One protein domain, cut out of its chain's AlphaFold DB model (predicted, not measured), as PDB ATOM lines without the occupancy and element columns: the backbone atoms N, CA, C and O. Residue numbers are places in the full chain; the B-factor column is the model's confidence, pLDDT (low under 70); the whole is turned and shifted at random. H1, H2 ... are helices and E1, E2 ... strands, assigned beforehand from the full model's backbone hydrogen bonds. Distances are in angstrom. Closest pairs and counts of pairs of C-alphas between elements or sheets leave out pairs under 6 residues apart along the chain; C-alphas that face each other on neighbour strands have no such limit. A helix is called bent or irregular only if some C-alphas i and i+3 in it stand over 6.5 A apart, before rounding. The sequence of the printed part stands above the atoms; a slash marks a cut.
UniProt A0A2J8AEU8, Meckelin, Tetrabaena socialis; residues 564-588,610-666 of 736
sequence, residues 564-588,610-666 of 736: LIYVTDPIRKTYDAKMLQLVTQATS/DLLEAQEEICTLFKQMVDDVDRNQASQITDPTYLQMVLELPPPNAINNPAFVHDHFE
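Overview. This is residues 564 to 588 and 610 to 666 of the 736 residues of the protein "Meckelin" of Tetrabaena socialis (UniProt A0A2J8AEU8). Two long helices, H1 and H2, run side by side in opposite directions with few contacts, and a small head lies at the end where H1 begins and H2 ends. The head holds a two-stranded sheet, E1 and E2, with the short helices H3 and H5 near it and H4 at the far end of the long axis. The 82 printed residues hold five named helices and two named strands, in the order E1 H1 H2 H3 H4 H5 E2; the sheet is antiparallel, the class mostly helix. The whole is loose, with a radius of gyration of the C-alphas of 15.4 A, and elongated, spanning 47 by 28 by 23 A.

Along the chain. E1, residues 564 to 566, begins at C-alpha 564 (130.564, 222.023, 183.884). H1, residues 569 to 588, is 27.6 A long, and H2, residues 610 to 631, is 31.5 A. H3 is residues 633 to 636, H4 642 to 647 and H5 652 to 655. E2, residues 659 to 662, ends at C-alpha 662 (127.431, 227.288, 185.343).

Arrangement. E1 and E2 are antiparallel at 164 degrees, with N 564 and O 661 2.8 A apart, within hydrogen-bond range. Residues 637 to 638 pair parallel with 660 to 661 of E2. H1 touches H2, with residues 611 to 621 of H2 alone, at a shallow tilt of 20 degrees, opposite ways; their closest C-alphas, of Lys 578 and Ala 614, are 6.7 A apart. H3 is close to H2 but not clearly touching: the C-alphas of Val 629 and Gln 636 are 5.8 A apart. The closest C-alphas of E1 and H5, of Tyr 566 and Ala 654, are 5.9 A apart. H4 touches no helix and is apart from both strands. Each O i to N i+4 pair in H1, H2 and H4 is within hydrogen-bond range; H3 and H5 are too short for one, and of their single O i to N i+3 pairs that of H3 is within range and that of H5 is not. H5 is only just irregular: C-alphas 652 and 655 are 6.52 A apart.

Size, cuts and confidence. The C-alphas of Ser 588 and Tyr 642, the two farthest apart, are 47.2 A from each other. Residues 589 to 609 are not printed, and C-alphas 588 and 610 are 14.7 A apart across the cut. Of the links printed whole, none is long. Mean pLDDT of the printed part is 76.1; residues 579 to 588, 610 to 612 and 614 are under 70.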
ATOM      1  N   LEU A 564     130.642 223.359 184.438       80.00
ATOM      2  CA  LEU A 564     130.564 222.023 183.884       80.00
ATOM      3  C   LEU A 564     130.839 222.106 182.378       80.00
ATOM      4  O   LEU A 564     130.050 222.666 181.614       80.00
ATOM      5  N   ILE A 565     131.971 221.543 181.962       81.06
ATOM      6  CA  ILE A 565     132.413 221.564 180.566       81.06
ATOM      7  C   ILE A 565     131.837 220.349 179.834       81.06
ATOM      8  O   ILE A 565     132.093 219.195 180.197       81.06
ATOM      9  N   TYR A 566     131.078 220.606 178.773       81.75
ATOM     10  CA  TYR A 566     130.656 219.591 177.817       81.75
ATOM     11  C   TYR A 566     131.588 219.626 176.612       81.75
ATOM     12  O   TYR A 566     131.690 220.632 175.917       81.75
ATOM     13  N   VAL A 567     132.277 218.510 176.389       79.81
ATOM     14  CA  VAL A 567     133.240 218.330 175.302       79.81
ATOM     15  C   VAL A 567     132.578 217.518 174.194       79.81
ATOM     16  O   VAL A 567     131.873 216.550 174.476       79.81
ATOM     17  N   THR A 568     132.815 217.896 172.942       82.31
ATOM     18  CA  THR A 568     132.233 217.215 171.782       82.31
ATOM     19  C   THR A 568     132.907 215.861 171.524       82.31
ATOM     20  O   THR A 568     134.089 215.654 171.821       82.31
ATOM     21  N   ASP A 569     132.169 214.927 170.920       80.69
ATOM     22  CA  ASP A 569     132.675 213.602 170.532       80.69
ATOM     23  C   ASP A 569     133.998 213.600 169.739       80.69
ATOM     24  O   ASP A 569     134.831 212.732 170.015       80.69
ATOM     25  N   PRO A 570     134.258 214.499 168.763       80.69
ATOM     26  CA  PRO A 570     135.543 214.518 168.063       80.69
ATOM     27  C   PRO A 570     136.709 214.841 168.999       80.69
ATOM     28  O   PRO A 570     137.715 214.136 168.969       80.69
ATOM     29  N   ILE A 571     136.564 215.841 169.875       77.62
ATOM     30  CA  ILE A 571     137.595 216.189 170.862       77.62
ATOM     31  C   ILE A 571     137.826 215.008 171.809       77.62
ATOM     32  O   ILE A 571     138.968 214.638 172.086       77.62
ATOM     33  N   ARG A 572     136.741 214.356 172.246       77.88
ATOM     34  CA  ARG A 572     136.813 213.185 173.120       77.88
ATOM     35  C   ARG A 572     137.524 212.007 172.460       77.88
ATOM     36  O   ARG A 572     138.358 211.380 173.102       77.88
ATOM     37  N   LYS A 573     137.231 211.712 171.191       82.06
ATOM     38  CA  LYS A 573     137.883 210.627 170.440       82.06
ATOM     39  C   LYS A 573     139.369 210.894 170.231       82.06
ATOM     40  O   LYS A 573     140.154 209.961 170.369       82.06
ATOM     41  N   THR A 574     139.758 212.136 169.942       78.38
ATOM     42  CA  THR A 574     141.173 212.524 169.823       78.38
ATOM     43  C   THR A 574     141.897 212.364 171.155       78.38
ATOM     44  O   THR A 574     142.962 211.750 171.200       78.38
ATOM     45  N   TYR A 575     141.283 212.833 172.247       76.38
ATOM     46  CA  TYR A 575     141.805 212.646 173.599       76.38
ATOM     47  C   TYR A 575     141.940 211.162 173.952       76.38
ATOM     48  O   TYR A 575     143.023 210.727 174.321       76.38
ATOM     49  N   ASP A 576     140.885 210.360 173.785       75.12
ATOM     50  CA  ASP A 576     140.902 208.934 174.123       75.12
ATOM     51  C   ASP A 576     141.905 208.158 173.250       75.12
ATOM     52  O   ASP A 576     142.645 207.332 173.777       75.12
ATOM     53  N   ALA A 577     141.995 208.437 171.945       76.81
ATOM     54  CA  ALA A 577     142.947 207.776 171.048       76.81
ATOM     55  C   ALA A 577     144.406 208.057 171.442       76.81
ATOM     56  O   ALA A 577     145.220 207.132 171.497       76.81
ATOM     57  N   LYS A 578     144.729 209.315 171.761       71.75
ATOM     58  CA  LYS A 578     146.080 209.732 172.164       71.75
ATOM     59  C   LYS A 578     146.403 209.295 173.595       71.75
ATOM     60  O   LYS A 578     147.480 208.765 173.845       71.75
ATOM     61  N   MET A 579     145.453 209.396 174.521       67.94
ATOM     62  CA  MET A 579     145.613 208.941 175.906       67.94
ATOM     63  C   MET A 579     145.784 207.419 175.992       67.94
ATOM     64  O   MET A 579     146.626 206.926 176.738       67.94
ATOM     65  N   LEU A 580     145.047 206.649 175.185       62.53
ATOM     66  CA  LEU A 580     145.232 205.198 175.076       62.53
ATOM     67  C   LEU A 580     146.598 204.835 174.484       62.53
ATOM     68  O   LEU A 580     147.198 203.859 174.935       62.53
ATOM     69  N   GLN A 581     147.128 205.605 173.528       64.69
ATOM     70  CA  GLN A 581     148.511 205.436 173.061       64.69
ATOM     71  C   GLN A 581     149.524 205.651 174.198       64.69
ATOM     72  O   GLN A 581     150.405 204.817 174.391       64.69
ATOM     73  N   LEU A 582     149.336 206.678 175.030       63.03
ATOM     74  CA  LEU A 582     150.202 206.947 176.188       63.03
ATOM     75  C   LEU A 582     150.123 205.838 177.252       63.03
ATOM     76  O   LEU A 582     151.146 205.369 177.757       63.03
ATOM     77  N   VAL A 583     148.918 205.349 177.555       58.31
ATOM     78  CA  VAL A 583     148.698 204.255 178.520       58.31
ATOM     79  C   VAL A 583     149.233 202.919 177.994       58.31
ATOM     80  O   VAL A 583     149.823 202.146 178.756       58.31
ATOM     81  N   THR A 584     149.063 202.615 176.704       61.53
ATOM     82  CA  THR A 584     149.599 201.384 176.088       61.53
ATOM     83  C   THR A 584     151.125 201.396 176.031       61.53
ATOM     84  O   THR A 584     151.756 200.374 176.320       61.53
ATOM     85  N   GLN A 585     151.731 202.556 175.779       63.94
ATOM     86  CA  GLN A 585     153.179 202.740 175.828       63.94
ATOM     87  C   GLN A 585     153.713 202.550 177.260       63.94
ATOM     88  O   GLN A 585     154.553 201.674 177.481       63.94
ATOM     89  N   ALA A 586     153.120 203.210 178.261       56.59
ATOM     90  CA  ALA A 586     153.493 203.055 179.672       56.59
ATOM     91  C   ALA A 586     153.287 201.619 180.213       56.59
ATOM     92  O   ALA A 586     154.095 201.099 180.990       56.59
ATOM     93  N   THR A 587     152.230 200.921 179.785       51.88
ATOM     94  CA  THR A 587     151.984 199.520 180.182       51.88
ATOM     95  C   THR A 587     152.919 198.523 179.490       51.88
ATOM     96  O   THR A 587     153.270 197.505 180.100       51.88
ATOM     97  N   SER A 588     153.361 198.801 178.260       58.44
ATOM     98  CA  SER A 588     154.381 198.002 177.562       58.44
ATOM     99  C   SER A 588     155.748 198.082 178.258       58.44
ATOM    100  O   SER A 588     156.424 197.060 178.417       58.44
ATOM    101  N   ASP A 610     157.756 211.851 172.553       65.38
ATOM    102  CA  ASP A 610     156.438 211.443 172.042       65.38
ATOM    103  C   ASP A 610     155.321 211.746 173.064       65.38
ATOM    104  O   ASP A 610     154.222 212.168 172.706       65.38
ATOM    105  N   LEU A 611     155.620 211.592 174.364       62.41
ATOM    106  CA  LEU A 611     154.703 211.935 175.455       62.41
ATOM    107  C   LEU A 611     154.510 213.451 175.615       62.41
ATOM    108  O   LEU A 611     153.384 213.904 175.808       62.41
ATOM    109  N   LEU A 612     155.590 214.229 175.518       67.44
ATOM    110  CA  LEU A 612     155.534 215.694 175.553       67.44
ATOM    111  C   LEU A 612     154.795 216.261 174.332       67.44
ATOM    112  O   LEU A 612     154.016 217.193 174.486       67.44
ATOM    113  N   GLU A 613     154.982 215.670 173.153       73.31
ATOM    114  CA  GLU A 613     154.317 216.063 171.906       73.31
ATOM    115  C   GLU A 613     152.812 215.767 171.961       73.31
ATOM    116  O   GLU A 613     151.998 216.646 171.689       73.31
ATOM    117  N   ALA A 614     152.417 214.574 172.418       68.25
ATOM    118  CA  ALA A 614     151.006 214.247 172.624       68.25
ATOM    119  C   ALA A 614     150.343 215.159 173.675       68.25
ATOM    120  O   ALA A 614     149.185 215.551 173.517       68.25
ATOM    121  N   GLN A 615     151.068 215.522 174.738       71.19
ATOM    122  CA  GLN A 615     150.590 216.476 175.737       71.19
ATOM    123  C   GLN A 615     150.438 217.885 175.143       71.19
ATOM    124  O   GLN A 615     149.430 218.543 175.396       71.19
ATOM    125  N   GLU A 616     151.397 218.347 174.341       77.00
ATOM    126  CA  GLU A 616     151.357 219.656 173.682       77.00
ATOM    127  C   GLU A 616     150.202 219.752 172.673       77.00
ATOM    128  O   GLU A 616     149.467 220.744 172.666       77.00
ATOM    129  N   GLU A 617     149.955 218.703 171.888       76.25
ATOM    130  CA  GLU A 617     148.793 218.599 170.992       76.25
ATOM    131  C   GLU A 617     147.460 218.663 171.759       76.25
ATOM    132  O   GLU A 617     146.536 219.375 171.362       76.25
ATOM    133  N   ILE A 618     147.346 217.965 172.893       77.56
ATOM    134  CA  ILE A 618     146.138 218.027 173.730       77.56
ATOM    135  C   ILE A 618     145.978 219.435 174.319       77.56
ATOM    136  O   ILE A 618     144.891 220.011 174.259       77.56
ATOM    137  N   CYS A 619     147.053 220.029 174.844       76.56
ATOM    138  CA  CYS A 619     147.030 221.384 175.391       76.56
ATOM    139  C   CYS A 619     146.654 222.432 174.338       76.56
ATOM    140  O   CYS A 619     145.909 223.359 174.649       76.56
ATOM    141  N   THR A 620     147.146 222.315 173.103       81.75
ATOM    142  CA  THR A 620     146.797 223.242 172.012       81.75
ATOM    143  C   THR A 620     145.336 223.106 171.601       81.75
ATOM    144  O   THR A 620     144.672 224.123 171.414       81.75
ATOM    145  N   LEU A 621     144.800 221.886 171.555       80.62
ATOM    146  CA  LEU A 621     143.387 221.641 171.265       80.62
ATOM    147  C   LEU A 621     142.476 222.218 172.363       80.62
ATOM    148  O   LEU A 621     141.508 222.916 172.061       80.62
ATOM    149  N   PHE A 622     142.805 222.003 173.640       79.69
ATOM    150  CA  PHE A 622     142.065 222.615 174.750       79.69
ATOM    151  C   PHE A 622     142.165 224.145 174.747       79.69
ATOM    152  O   PHE A 622     141.163 224.810 174.999       79.69
ATOM    153  N   LYS A 623     143.333 224.716 174.420       82.06
ATOM    154  CA  LYS A 623     143.492 226.170 174.252       82.06
ATOM    155  C   LYS A 623     142.575 226.711 173.159       82.06
ATOM    156  O   LYS A 623     141.862 227.671 173.410       82.06
ATOM    157  N   GLN A 624     142.532 226.060 171.995       83.81
ATOM    158  CA  GLN A 624     141.627 226.440 170.903       83.81
ATOM    159  C   GLN A 624     140.159 226.390 171.337       83.81
ATOM    160  O   GLN A 624     139.412 227.324 171.069       83.81
ATOM    161  N   MET A 625     139.760 225.345 172.069       83.06
ATOM    162  CA  MET A 625     138.404 225.233 172.609       83.06
ATOM    163  C   MET A 625     138.071 226.396 173.551       83.06
ATOM    164  O   MET A 625     137.012 226.999 173.419       83.06
ATOM    165  N   VAL A 626     138.960 226.724 174.493       82.38
ATOM    166  CA  VAL A 626     138.740 227.825 175.447       82.38
ATOM    167  C   VAL A 626     138.738 229.185 174.740       82.38
ATOM    168  O   VAL A 626     137.892 230.020 175.046       82.38
ATOM    169  N   ASP A 627     139.618 229.396 173.760       82.75
ATOM    170  CA  ASP A 627     139.656 230.625 172.959       82.75
ATOM    171  C   ASP A 627     138.369 230.812 172.135       82.75
ATOM    172  O   ASP A 627     137.872 231.932 171.997       82.75
ATOM    173  N   ASP A 628     137.794 229.731 171.606       83.50
ATOM    174  CA  ASP A 628     136.518 229.771 170.885       83.50
ATOM    175  C   ASP A 628     135.335 230.087 171.812       83.50
ATOM    176  O   ASP A 628     134.408 230.796 171.398       83.50
ATOM    177  N   VAL A 629     135.385 229.622 173.064       81.56
ATOM    178  CA  VAL A 629     134.404 229.959 174.109       81.56
ATOM    179  C   VAL A 629     134.535 231.429 174.507       81.56
ATOM    180  O   VAL A 629     133.522 232.121 174.584       81.56
ATOM    181  N   ASP A 630     135.760 231.940 174.687       79.88
ATOM    182  CA  ASP A 630     136.020 233.354 175.013       79.88
ATOM    183  C   ASP A 630     135.567 234.296 173.888       79.88
ATOM    184  O   ASP A 630     135.074 235.395 174.135       79.88
ATOM    185  N   ARG A 631     135.667 233.864 172.627       82.19
ATOM    186  CA  ARG A 631     135.149 234.634 171.485       82.19
ATOM    187  C   ARG A 631     133.624 234.609 171.398       82.19
ATOM    188  O   ARG A 631     133.036 235.581 170.928       82.19
ATOM    189  N   ASN A 632     132.985 233.523 171.835       82.12
ATOM    190  CA  ASN A 632     131.548 233.275 171.662       82.12
ATOM    191  C   ASN A 632     130.801 233.078 172.993       82.12
ATOM    192  O   ASN A 632     129.871 232.264 173.069       82.12
ATOM    193  N   GLN A 633     131.171 233.851 174.022       77.06
ATOM    194  CA  GLN A 633     130.701 233.676 175.404       77.06
ATOM    195  C   GLN A 633     129.173 233.571 175.511       77.06
ATOM    196  O   GLN A 633     128.668 232.649 176.139       77.06
ATOM    197  N   ALA A 634     128.423 234.440 174.822       73.25
ATOM    198  CA  ALA A 634     126.957 234.494 174.910       73.25
ATOM    199  C   ALA A 634     126.227 233.238 174.388       73.25
ATOM    200  O   ALA A 634     125.074 233.008 174.740       73.25
ATOM    201  N   SER A 635     126.866 232.448 173.521       75.19
ATOM    202  CA  SER A 635     126.272 231.226 172.952       75.19
ATOM    203  C   SER A 635     126.792 229.938 173.585       75.19
ATOM    204  O   SER A 635     126.095 228.923 173.563       75.19
ATOM    205  N   GLN A 636     128.019 229.974 174.114       80.75
ATOM    206  CA  GLN A 636     128.705 228.800 174.647       80.75
ATOM    207  C   GLN A 636     128.638 228.716 176.170       80.75
ATOM    208  O   GLN A 636     128.733 227.612 176.703       80.75
ATOM    209  N   ILE A 637     128.437 229.843 176.861       84.00
ATOM    210  CA  ILE A 637     128.211 229.882 178.305       84.00
ATOM    211  C   ILE A 637     126.707 229.953 178.551       84.00
ATOM    212  O   ILE A 637     126.043 230.886 178.102       84.00
ATOM    213  N   THR A 638     126.156 228.947 179.226       80.69
ATOM    214  CA  THR A 638     124.704 228.835 179.438       80.69
ATOM    215  C   THR A 638     124.364 228.525 180.886       80.69
ATOM    216  O   THR A 638     124.980 227.648 181.491       80.69
ATOM    217  N   ASP A 639     123.317 229.161 181.407       81.00
ATOM    218  CA  ASP A 639     122.721 228.786 182.688       81.00
ATOM    219  C   ASP A 639     121.793 227.573 182.508       81.00
ATOM    220  O   ASP A 639     120.931 227.582 181.619       81.00
ATOM    221  N   PRO A 640     121.931 226.510 183.323       80.62
ATOM    222  CA  PRO A 640     121.051 225.360 183.213       80.62
ATOM    223  C   PRO A 640     119.667 225.681 183.789       80.62
ATOM    224  O   PRO A 640     119.515 226.391 184.781       80.62
ATOM    225  N   THR A 641     118.623 225.114 183.189       83.12
ATOM    226  CA  THR A 641     117.273 225.184 183.773       83.12
ATOM    227  C   THR A 641     117.169 224.283 185.005       83.12
ATOM    228  O   THR A 641     117.866 223.273 185.104       83.12
ATOM    229  N   TYR A 642     116.241 224.577 185.921       80.75
ATOM    230  CA  TYR A 642     116.038 223.766 187.132       80.75
ATOM    231  C   TYR A 642     115.815 222.271 186.828       80.75
ATOM    232  O   TYR A 642     116.362 221.404 187.503       80.75
ATOM    233  N   LEU A 643     115.068 221.949 185.764       82.31
ATOM    234  CA  LEU A 643     114.862 220.558 185.342       82.31
ATOM    235  C   LEU A 643     116.143 219.905 184.807       82.31
ATOM    236  O   LEU A 643     116.381 218.733 185.085       82.31
ATOM    237  N   GLN A 644     116.981 220.647 184.076       82.12
ATOM    238  CA  GLN A 644     118.280 220.143 183.614       82.12
ATOM    239  C   GLN A 644     119.240 219.906 184.778       82.12
ATOM    240  O   GLN A 644     119.950 218.905 184.772       82.12
ATOM    241  N   MET A 645     119.217 220.777 185.791       75.81
ATOM    242  CA  MET A 645     120.003 220.605 187.012       75.81
ATOM    243  C   MET A 645     119.590 219.343 187.782       75.81
ATOM    244  O   MET A 645     120.444 218.541 188.149       75.81
ATOM    245  N   VAL A 646     118.286 219.138 188.005       76.94
ATOM    246  CA  VAL A 646     117.771 217.993 188.779       76.94
ATOM    247  C   VAL A 646     117.977 216.663 188.049       76.94
ATOM    248  O   VAL A 646     118.276 215.655 188.686       76.94
ATOM    249  N   LEU A 647     117.814 216.644 186.723       81.00
ATOM    250  CA  LEU A 647     117.929 215.429 185.907       81.00
ATOM    251  C   LEU A 647     119.341 215.200 185.335       81.00
ATOM    252  O   LEU A 647     119.532 214.243 184.587       81.00
ATOM    253  N   GLU A 648     120.309 216.067 185.653       73.88
ATOM    254  CA  GLU A 648     121.675 216.065 185.099       73.88
ATOM    255  C   GLU A 648     121.709 215.964 183.553       73.88
ATOM    256  O   GLU A 648     122.569 215.305 182.959       73.88
ATOM    257  N   LEU A 649     120.754 216.615 182.876       79.62
ATOM    258  CA  LEU A 649     120.629 216.567 181.416       79.62
ATOM    259  C   LEU A 649     121.626 217.524 180.740       79.62
ATOM    260  O   LEU A 649     121.784 218.658 181.195       79.62
ATOM    261  N   PRO A 650     122.279 217.117 179.633       77.62
ATOM    262  CA  PRO A 650     123.133 218.017 178.866       77.62
ATOM    263  C   PRO A 650     122.315 219.159 178.241       77.62
ATOM    264  O   PRO A 650     121.156 218.947 177.865       77.62
ATOM    265  N   PRO A 651     122.899 220.360 178.074       77.88
ATOM    266  CA  PRO A 651     122.234 221.430 177.348       77.88
ATOM    267  C   PRO A 651     122.114 221.045 175.861       77.88
ATOM    268  O   PRO A 651     122.996 220.377 175.316       77.88
ATOM    269  N   PRO A 652     121.050 221.474 175.163       76.25
ATOM    270  CA  PRO A 652     120.786 221.063 173.780       76.25
ATOM    271  C   PRO A 652     121.912 221.446 172.802       76.25
ATOM    272  O   PRO A 652     122.139 220.749 171.817       76.25
ATOM    273  N   ASN A 653     122.667 222.505 173.107       74.44
ATOM    274  CA  ASN A 653     123.767 222.993 172.273       74.44
ATOM    275  C   ASN A 653     125.073 222.187 172.444       74.44
ATOM    276  O   ASN A 653     125.947 222.268 171.581       74.44
ATOM    277  N   ALA A 654     125.195 221.373 173.502       72.56
ATOM    278  CA  ALA A 654     126.410 220.609 173.819       72.56
ATOM    279  C   ALA A 654     126.654 219.387 172.917       72.56
ATOM    280  O   ALA A 654     127.701 218.752 173.016       72.56
ATOM    281  N   ILE A 655     125.692 219.013 172.067       72.50
ATOM    282  CA  ILE A 655     125.829 217.840 171.189       72.50
ATOM    283  C   ILE A 655     126.859 218.110 170.084       72.50
ATOM    284  O   ILE A 655     127.670 217.244 169.767       72.50
ATOM    285  N   ASN A 656     126.844 219.321 169.521       74.25
ATOM    286  CA  ASN A 656     127.667 219.674 168.362       74.25
ATOM    287  C   ASN A 656     128.789 220.662 168.696       74.25
ATOM    288  O   ASN A 656     129.800 220.672 168.000       74.25
ATOM    289  N   ASN A 657     128.630 221.458 169.756       80.31
ATOM    290  CA  ASN A 657     129.584 222.487 170.159       80.31
ATOM    291  C   ASN A 657     130.025 222.275 171.612       80.31
ATOM    292  O   ASN A 657     129.239 221.764 172.413       80.31
ATOM    293  N   PRO A 658     131.259 222.671 171.975       81.69
ATOM    294  CA  PRO A 658     131.644 222.734 173.373       81.69
ATOM    295  C   PRO A 658     130.756 223.756 174.095       81.69
ATOM    296  O   PRO A 658     130.453 224.819 173.554       81.69
ATOM    297  N   ALA A 659     130.308 223.417 175.301       83.06
ATOM    298  CA  ALA A 659     129.457 224.291 176.104       83.06
ATOM    299  C   ALA A 659     129.933 224.317 177.557       83.06
ATOM    300  O   ALA A 659     130.282 223.279 178.126       83.06
ATOM    301  N   PHE A 660     129.926 225.507 178.146       85.56
ATOM    302  CA  PHE A 660     130.300 225.777 179.527       85.56
ATOM    303  C   PHE A 660     129.028 226.118 180.290       85.56
ATOM    304  O   PHE A 660     128.369 227.121 180.030       85.56
ATOM    305  N   VAL A 661     128.644 225.252 181.218       84.12
ATOM    306  CA  VAL A 661     127.420 225.434 182.000       84.12
ATOM    307  C   VAL A 661     127.792 225.854 183.407       84.12
ATOM    308  O   VAL A 661     128.640 225.202 184.006       84.12
ATOM    309  N   HIS A 662     127.174 226.900 183.954       82.00
ATOM    310  CA  HIS A 662     127.431 227.288 185.343       82.00
ATOM    311  C   HIS A 662     127.085 226.146 186.313       82.00
ATOM    312  O   HIS A 662     125.971 225.613 186.306       82.00
ATOM    313  N   ASP A 663     128.053 225.759 187.148       78.69
ATOM    314  CA  ASP A 663     127.885 224.706 188.149       78.69
ATOM    315  C   ASP A 663     127.456 225.311 189.489       78.69
ATOM    316  O   ASP A 663     128.270 225.773 190.283       78.69
ATOM    317  N   HIS A 664     126.148 225.321 189.736       76.88
ATOM    318  CA  HIS A 664     125.570 225.873 190.965       76.88
ATOM    319  C   HIS A 664     125.631 224.923 192.167       76.88
ATOM    320  O   HIS A 664     125.386 225.358 193.291       76.88
ATOM    321  N   PHE A 665     125.899 223.633 191.943       72.44
ATOM    322  CA  PHE A 665     125.870 222.604 192.986       72.44
ATOM    323  C   PHE A 665     127.263 222.140 193.404       72.44
ATOM    324  O   PHE A 665     127.361 221.133 194.107       72.44
ATOM    325  N   GLU A 666     128.312 222.850 192.975       73.75
ATOM    326  CA  GLU A 666     129.702 222.517 193.287       73.75
ATOM    327  C   GLU A 666     129.957 221.028 193.022       73.75
ATOM    328  O   GLU A 666     130.313 220.261 193.913       73.75
TER     329      GLU A 666